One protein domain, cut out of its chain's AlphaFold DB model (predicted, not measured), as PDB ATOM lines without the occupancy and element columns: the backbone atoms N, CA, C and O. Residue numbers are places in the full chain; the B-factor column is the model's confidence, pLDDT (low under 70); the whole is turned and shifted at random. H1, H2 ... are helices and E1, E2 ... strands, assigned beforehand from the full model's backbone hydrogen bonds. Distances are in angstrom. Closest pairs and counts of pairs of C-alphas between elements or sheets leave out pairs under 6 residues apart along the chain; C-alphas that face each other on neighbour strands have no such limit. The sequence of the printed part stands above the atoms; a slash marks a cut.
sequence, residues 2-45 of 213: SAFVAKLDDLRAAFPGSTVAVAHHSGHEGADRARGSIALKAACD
ATOM      1  N   SER A   2      21.499  10.978 -22.440       88.44
ATOM      2  CA  SER A   2      21.135   9.601 -22.827       88.44
ATOM      3  C   SER A   2      20.951   8.645 -21.640       88.44
ATOM      4  O   SER A   2      19.969   7.920 -21.595       88.44
ATOM      5  N   ALA A   3      21.824   8.709 -20.627       92.31
ATOM      6  CA  ALA A   3      21.659   7.924 -19.397       92.31
ATOM      7  C   ALA A   3      20.400   8.305 -18.590       92.31
ATOM      8  O   ALA A   3      19.810   7.451 -17.944       92.31
ATOM      9  N   PHE A   4      19.983   9.576 -18.635       92.50
ATOM     10  CA  PHE A   4      18.750  10.031 -17.989       92.50
ATOM     11  C   PHE A   4      17.525   9.481 -18.722       92.50
ATOM     12  O   PHE A   4      16.676   8.876 -18.083       92.50
ATOM     13  N   VAL A   5      17.489   9.600 -20.056       92.56
ATOM     14  CA  VAL A   5      16.428   9.018 -20.898       92.56
ATOM     15  C   VAL A   5      16.297   7.515 -20.648       92.56
ATOM     16  O   VAL A   5      15.208   7.059 -20.328       92.56
ATOM     17  N   ALA A   6      17.411   6.775 -20.650       94.12
ATOM     18  CA  ALA A   6      17.398   5.339 -20.373       94.12
ATOM     19  C   ALA A   6      16.779   4.999 -19.002       94.12
ATOM     20  O   ALA A   6      16.060   4.016 -18.871       94.12
ATOM     21  N   LYS A   7      17.002   5.830 -17.976       96.00
ATOM     22  CA  LYS A   7      16.385   5.632 -16.654       96.00
ATOM     23  C   LYS A   7      14.888   5.945 -16.634       96.00
ATOM     24  O   LYS A   7      14.163   5.343 -15.848       96.00
ATOM     25  N   LEU A   8      14.409   6.855 -17.483       94.12
ATOM     26  CA  LEU A   8      12.970   7.075 -17.659       94.12
ATOM     27  C   LEU A   8      12.313   5.907 -18.404       94.12
ATOM     28  O   LEU A   8      11.183   5.541 -18.081       94.12
ATOM     29  N   ASP A   9      13.027   5.301 -19.352       93.19
ATOM     30  CA  ASP A   9      12.567   4.095 -20.043       93.19
ATOM     31  C   ASP A   9      12.469   2.907 -19.074       93.19
ATOM     32  O   ASP A   9      11.458   2.202 -19.084       93.19
ATOM     33  N   ASP A  10      13.439   2.748 -18.162       95.56
ATOM     34  CA  ASP A  10      13.369   1.762 -17.072       95.56
ATOM     35  C   ASP A  10      12.098   1.964 -16.212       95.56
ATOM     36  O   ASP A  10      11.408   0.999 -15.883       95.56
ATOM     37  N   LEU A  11      11.746   3.217 -15.880       94.50
ATOM     38  CA  LEU A  11      10.521   3.536 -15.131       94.50
ATOM     39  C   LEU A  11       9.254   3.184 -15.921       94.50
ATOM     40  O   LEU A  11       8.340   2.578 -15.368       94.50
ATOM     41  N   ARG A  12       9.195   3.518 -17.215       93.62
ATOM     42  CA  ARG A  12       8.067   3.130 -18.080       93.62
ATOM     43  C   ARG A  12       7.905   1.614 -18.158       93.62
ATOM     44  O   ARG A  12       6.776   1.131 -18.142       93.62
ATOM     45  N   ALA A  13       9.011   0.875 -18.238       94.38
ATOM     46  CA  ALA A  13       8.992  -0.585 -18.270       94.38
ATOM     47  C   ALA A  13       8.509  -1.183 -16.939       94.38
ATOM     48  O   ALA A  13       7.743  -2.146 -16.943       94.38
ATOM     49  N   ALA A  14       8.914  -0.595 -15.809       96.94
ATOM     50  CA  ALA A  14       8.482  -1.023 -14.480       96.94
ATOM     51  C   ALA A  14       7.003  -0.710 -14.189       96.94
ATOM     52  O   ALA A  14       6.369  -1.439 -13.428       96.94
ATOM     53  N   PHE A  15       6.439   0.335 -14.810       96.44
ATOM     54  CA  PHE A  15       5.052   0.770 -14.607       96.44
ATOM     55  C   PHE A  15       4.269   0.884 -15.932       96.44
ATOM     56  O   PHE A  15       3.974   2.000 -16.384       96.44
ATOM     57  N   PRO A  16       3.887  -0.248 -16.559       94.06
ATOM     58  CA  PRO A  16       3.141  -0.246 -17.816       94.06
ATOM     59  C   PRO A  16       1.840   0.565 -17.734       94.06
ATOM     60  O   PRO A  16       1.127   0.520 -16.736       94.06
ATOM     61  N   GLY A  17       1.525   1.307 -18.799       92.06
ATOM     62  CA  GLY A  17       0.350   2.189 -18.862       92.06
ATOM     63  C   GLY A  17       0.552   3.577 -18.239       92.06
ATOM     64  O   GLY A  17      -0.330   4.426 -18.354       92.06
ATOM     65  N   SER A  18       1.709   3.842 -17.628       93.50
ATOM     66  CA  SER A  18       2.038   5.162 -17.079       93.50
ATOM     67  C   SER A  18       2.604   6.104 -18.142       93.50
ATOM     68  O   SER A  18       3.312   5.685 -19.059       93.50
ATOM     69  N   THR A  19       2.358   7.404 -17.971       93.06
ATOM     70  CA  THR A  19       3.042   8.469 -18.721       93.06
ATOM     71  C   THR A  19       4.095   9.120 -17.833       93.06
ATOM     72  O   THR A  19       3.799   9.515 -16.708       93.06
ATOM     73  N   VAL A  20       5.317   9.267 -18.346       93.62
ATOM     74  CA  VAL A  20       6.394   9.996 -17.665       93.62
ATOM     75  C   VAL A  20       6.519  11.378 -18.296       93.62
ATOM     76  O   VAL A  20       6.957  11.504 -19.438       93.62
ATOM     77  N   ALA A  21       6.128  12.414 -17.554       92.94
ATOM     78  CA  ALA A  21       6.272  13.809 -17.959       92.94
ATOM     79  C   ALA A  21       7.471  14.448 -17.245       92.94
ATOM     80  O   ALA A  21       7.639  14.289 -16.037       92.94
ATOM     81  N   VAL A  22       8.301  15.183 -17.987       91.75
ATOM     82  CA  VAL A  22       9.509  15.832 -17.459       91.75
ATOM     83  C   VAL A  22       9.427  17.330 -17.708       91.75
ATOM     84  O   VAL A  22       9.310  17.763 -18.851       91.75
ATOM     85  N   ALA A  23       9.540  18.125 -16.646       89.69
ATOM     86  CA  ALA A  23       9.674  19.572 -16.755       89.69
ATOM     87  C   ALA A  23      11.148  19.958 -16.942       89.69
ATOM     88  O   ALA A  23      12.022  19.500 -16.203       89.69
ATOM     89  N   HIS A  24      11.433  20.828 -17.910       85.12
ATOM     90  CA  HIS A  24      12.753  21.428 -18.082       85.12
ATOM     91  C   HIS A  24      12.626  22.898 -18.498       85.12
ATOM     92  O   HIS A  24      11.650  23.310 -19.119       85.12
ATOM     93  N   HIS A  25      13.633  23.708 -18.167       81.81
ATOM     94  CA  HIS A  25      13.657  25.121 -18.544       81.81
ATOM     95  C   HIS A  25      14.034  25.315 -20.027       81.81
ATOM     96  O   HIS A  25      14.734  24.486 -20.624       81.81
ATOM     97  N   SER A  26      13.601  26.432 -20.617       72.88
ATOM     98  CA  SER A  26      14.033  26.893 -21.945       72.88
ATOM     99  C   SER A  26      15.453  27.481 -21.924       72.88
ATOM    100  O   SER A  26      16.034  27.750 -20.866       72.88
ATOM    101  N   GLY A  27      16.073  27.580 -23.106       63.66
ATOM    102  CA  GLY A  27      17.432  28.101 -23.271       63.66
ATOM    103  C   GLY A  27      17.535  29.606 -23.000       63.66
ATOM    104  O   GLY A  27      16.594  30.355 -23.224       63.66
ATOM    105  N   HIS A  28      18.708  30.062 -22.548       53.69
ATOM    106  CA  HIS A  28      18.945  31.465 -22.174       53.69
ATOM    107  C   HIS A  28      18.911  32.438 -23.375       53.69
ATOM    108  O   HIS A  28      18.579  33.605 -23.206       53.69
ATOM    109  N   GLU A  29      19.229  31.958 -24.586       54.03
ATOM    110  CA  GLU A  29      19.353  32.776 -25.810       54.03
ATOM    111  C   GLU A  29      18.176  32.620 -26.793       54.03
ATOM    112  O   GLU A  29      18.201  33.172 -27.891       54.03
ATOM    113  N   GLY A  30      17.119  31.899 -26.413       54.72
ATOM    114  CA  GLY A  30      15.920  31.771 -27.238       54.72
ATOM    115  C   GLY A  30      14.839  30.942 -26.557       54.72
ATOM    116  O   GLY A  30      15.048  29.762 -26.280       54.72
ATOM    117  N   ALA A  31      13.674  31.555 -26.328       56.41
ATOM    118  CA  ALA A  31      12.503  30.888 -25.750       56.41
ATOM    119  C   ALA A  31      11.977  29.740 -26.635       56.41
ATOM    120  O   ALA A  31      11.309  28.833 -26.141       56.41
ATOM    121  N   ASP A  32      12.343  29.734 -27.920       56.22
ATOM    122  CA  ASP A  32      11.858  28.758 -28.893       56.22
ATOM    123  C   ASP A  32      12.538  27.392 -28.796       56.22
ATOM    124  O   ASP A  32      12.018  26.410 -29.332       56.22
ATOM    125  N   ARG A  33      13.684  27.291 -28.109       56.91
ATOM    126  CA  ARG A  33      14.442  26.038 -28.004       56.91
ATOM    127  C   ARG A  33      14.578  25.569 -26.559       56.91
ATOM    128  O   ARG A  33      14.971  26.316 -25.661       56.91
ATOM    129  N   ALA A  34      14.302  24.281 -26.364       58.53
ATOM    130  CA  ALA A  34      14.618  23.553 -25.146       58.53
ATOM    131  C   ALA A  34      16.099  23.737 -24.774       58.53
ATOM    132  O   ALA A  34      16.982  23.627 -25.630       58.53
ATOM    133  N   ARG A  35      16.392  24.005 -23.495       59.62
ATOM    134  CA  ARG A  35      17.778  24.057 -23.015       59.62
ATOM    135  C   ARG A  35      18.352  22.645 -22.967       59.62
ATOM    136  O   ARG A  35      17.806  21.776 -22.296       59.62
ATOM    137  N   GLY A  36      19.514  22.447 -23.583       64.25
ATOM    138  CA  GLY A  36      20.302  21.226 -23.420       64.25
ATOM    139  C   GLY A  36      20.335  20.341 -24.662       64.25
ATOM    140  O   GLY A  36      20.539  20.817 -25.773       64.25
ATOM    141  N   SER A  37      20.248  19.028 -24.454       66.56
ATOM    142  CA  SER A  37      20.528  18.035 -25.493       66.56
ATOM    143  C   SER A  37      19.287  17.711 -26.322       66.56
ATOM    144  O   SER A  37      18.267  17.291 -25.778       66.56
ATOM    145  N   ILE A  38      19.432  17.796 -27.650       76.19
ATOM    146  CA  ILE A  38      18.443  17.361 -28.656       76.19
ATOM    147  C   ILE A  38      17.972  15.916 -28.405       76.19
ATOM    148  O   ILE A  38      16.852  15.567 -28.764       76.19
ATOM    149  N   ALA A  39      18.788  15.095 -27.734       82.81
ATOM    150  CA  ALA A  39      18.444  13.724 -27.378       82.81
ATOM    151  C   ALA A  39      17.150  13.615 -26.555       82.81
ATOM    152  O   ALA A  39      16.398  12.669 -26.765       82.81
ATOM    153  N   LEU A  40      16.858  14.574 -25.662       86.25
ATOM    154  CA  LEU A  40      15.613  14.546 -24.884       86.25
ATOM    155  C   LEU A  40      14.406  14.784 -25.794       86.25
ATOM    156  O   LEU A  40      13.503  13.957 -25.840       86.25
ATOM    157  N   LYS A  41      14.449  15.855 -26.600       85.56
ATOM    158  CA  LYS A  41      13.397  16.143 -27.580       85.56
ATOM    159  C   LYS A  41      13.207  14.980 -28.552       85.56
ATOM    160  O   LYS A  41      12.075  14.673 -28.896       85.56
ATOM    161  N   ALA A  42      14.276  14.314 -28.989       87.81
ATOM    162  CA  ALA A  42      14.185  13.144 -29.859       87.81
ATOM    163  C   ALA A  42      13.482  11.954 -29.179       87.81
ATOM    164  O   ALA A  42      12.676  11.296 -29.833       87.81
ATOM    165  N   ALA A  43      13.731  11.732 -27.885       90.81
ATOM    166  CA  ALA A  43      13.184  10.617 -27.110       90.81
ATOM    167  C   ALA A  43      11.719  10.792 -26.663       90.81
ATOM    168  O   ALA A  43      11.044   9.800 -26.413       90.81
ATOM    169  N   CYS A  44      11.210  12.022 -26.557       90.88
ATOM    170  CA  CYS A  44       9.829  12.271 -26.127       90.88
ATOM    171  C   CYS A  44       8.805  11.998 -27.243       90.88
ATOM    172  O   CYS A  44       9.037  12.363 -28.395       90.88
ATOM    173  N   ASP A  45       7.638  11.444 -26.908       93.31
ATOM    174  CA  ASP A  45       6.528  11.284 -27.864       93.31
ATOM    175  C   ASP A  45       5.800  12.623 -28.124       93.31
ATOM    176  O   ASP A  45       5.344  12.886 -29.238       93.31
TER     177      ASP A  45
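AT A GLANCE: This is residues 2 to 45 of the 213 residues of an uncharacterized protein of Altererythrobacter sp. B11 (UniProt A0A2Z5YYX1). What shape does the printed part make? It is a loose, elongated loop of chain: the helix H1 lies toward one end, a long stretch without a named element, residues 15 to 29, runs to the other end, and there the chain turns back through the short strand E1. The short helix H2 follows E1 and comes back to the beginning of H1, which it touches beside residues 2 to 5 of H1. What is it made of, and how large is it? The printed part has 44 residues with two named helices and one named strand, in the order H1, E1, H2, and its class is mixed, helices and strands. It is loose, with a radius of gyration of the C-alphas of 12.2 A, and a rod in outline, spanning 37 by 18 by 13 A.

HOW THE PARTS SIT: How do the two helices stand to each other? H1, residues 2 to 14, touches H2, residues 38 to 43, with residues 2 to 5 of H1 alone; the closest C-alphas are those of Ser 2 and Ala 39, 6.7 A apart. Their lines stand at a shallow tilt of 15 degrees, and they run the same way. Where is the strand? E1, residues 30 to 34, pairs with no named strand and is apart from H1. The closest C-alphas of E1 and H2 are those of Ala 34 and Lys 41, 7.9 A apart. What do the helices' backbones show? In H1 and H2 every O i to N i+4 pair is within hydrogen-bond range.

IN THESE COORDINATES: Where does the first helix run? H1, residues 2 to 14, begins with C-alpha 2 at (21.135, 9.601, -22.827) and is 18.5 A long from first to last C-alpha. Where are the strand and the second helix? E1, residues 30 to 34, has C-alpha 30 at (15.920, 31.771, -27.238) and is 8.6 A long. H2, residues 38 to 43, is 8.7 A long and ends with C-alpha 43 at (13.184, 10.617, -27.110).

THE WHOLE: How far does it reach? The two C-alphas farthest apart, those of Pro 16 and Glu 29, are 37.6 A apart, and residues 13 to 18 stand free. Are there cuts or long links? The printed part has no cut; the link from H1 to E1, 15 residues, is long, and the link from E1 to H2, 3 residues, is tight. How confident is the model? The mean pLDDT of the printed part is 82.6, and residues 27 to 37 are under 70.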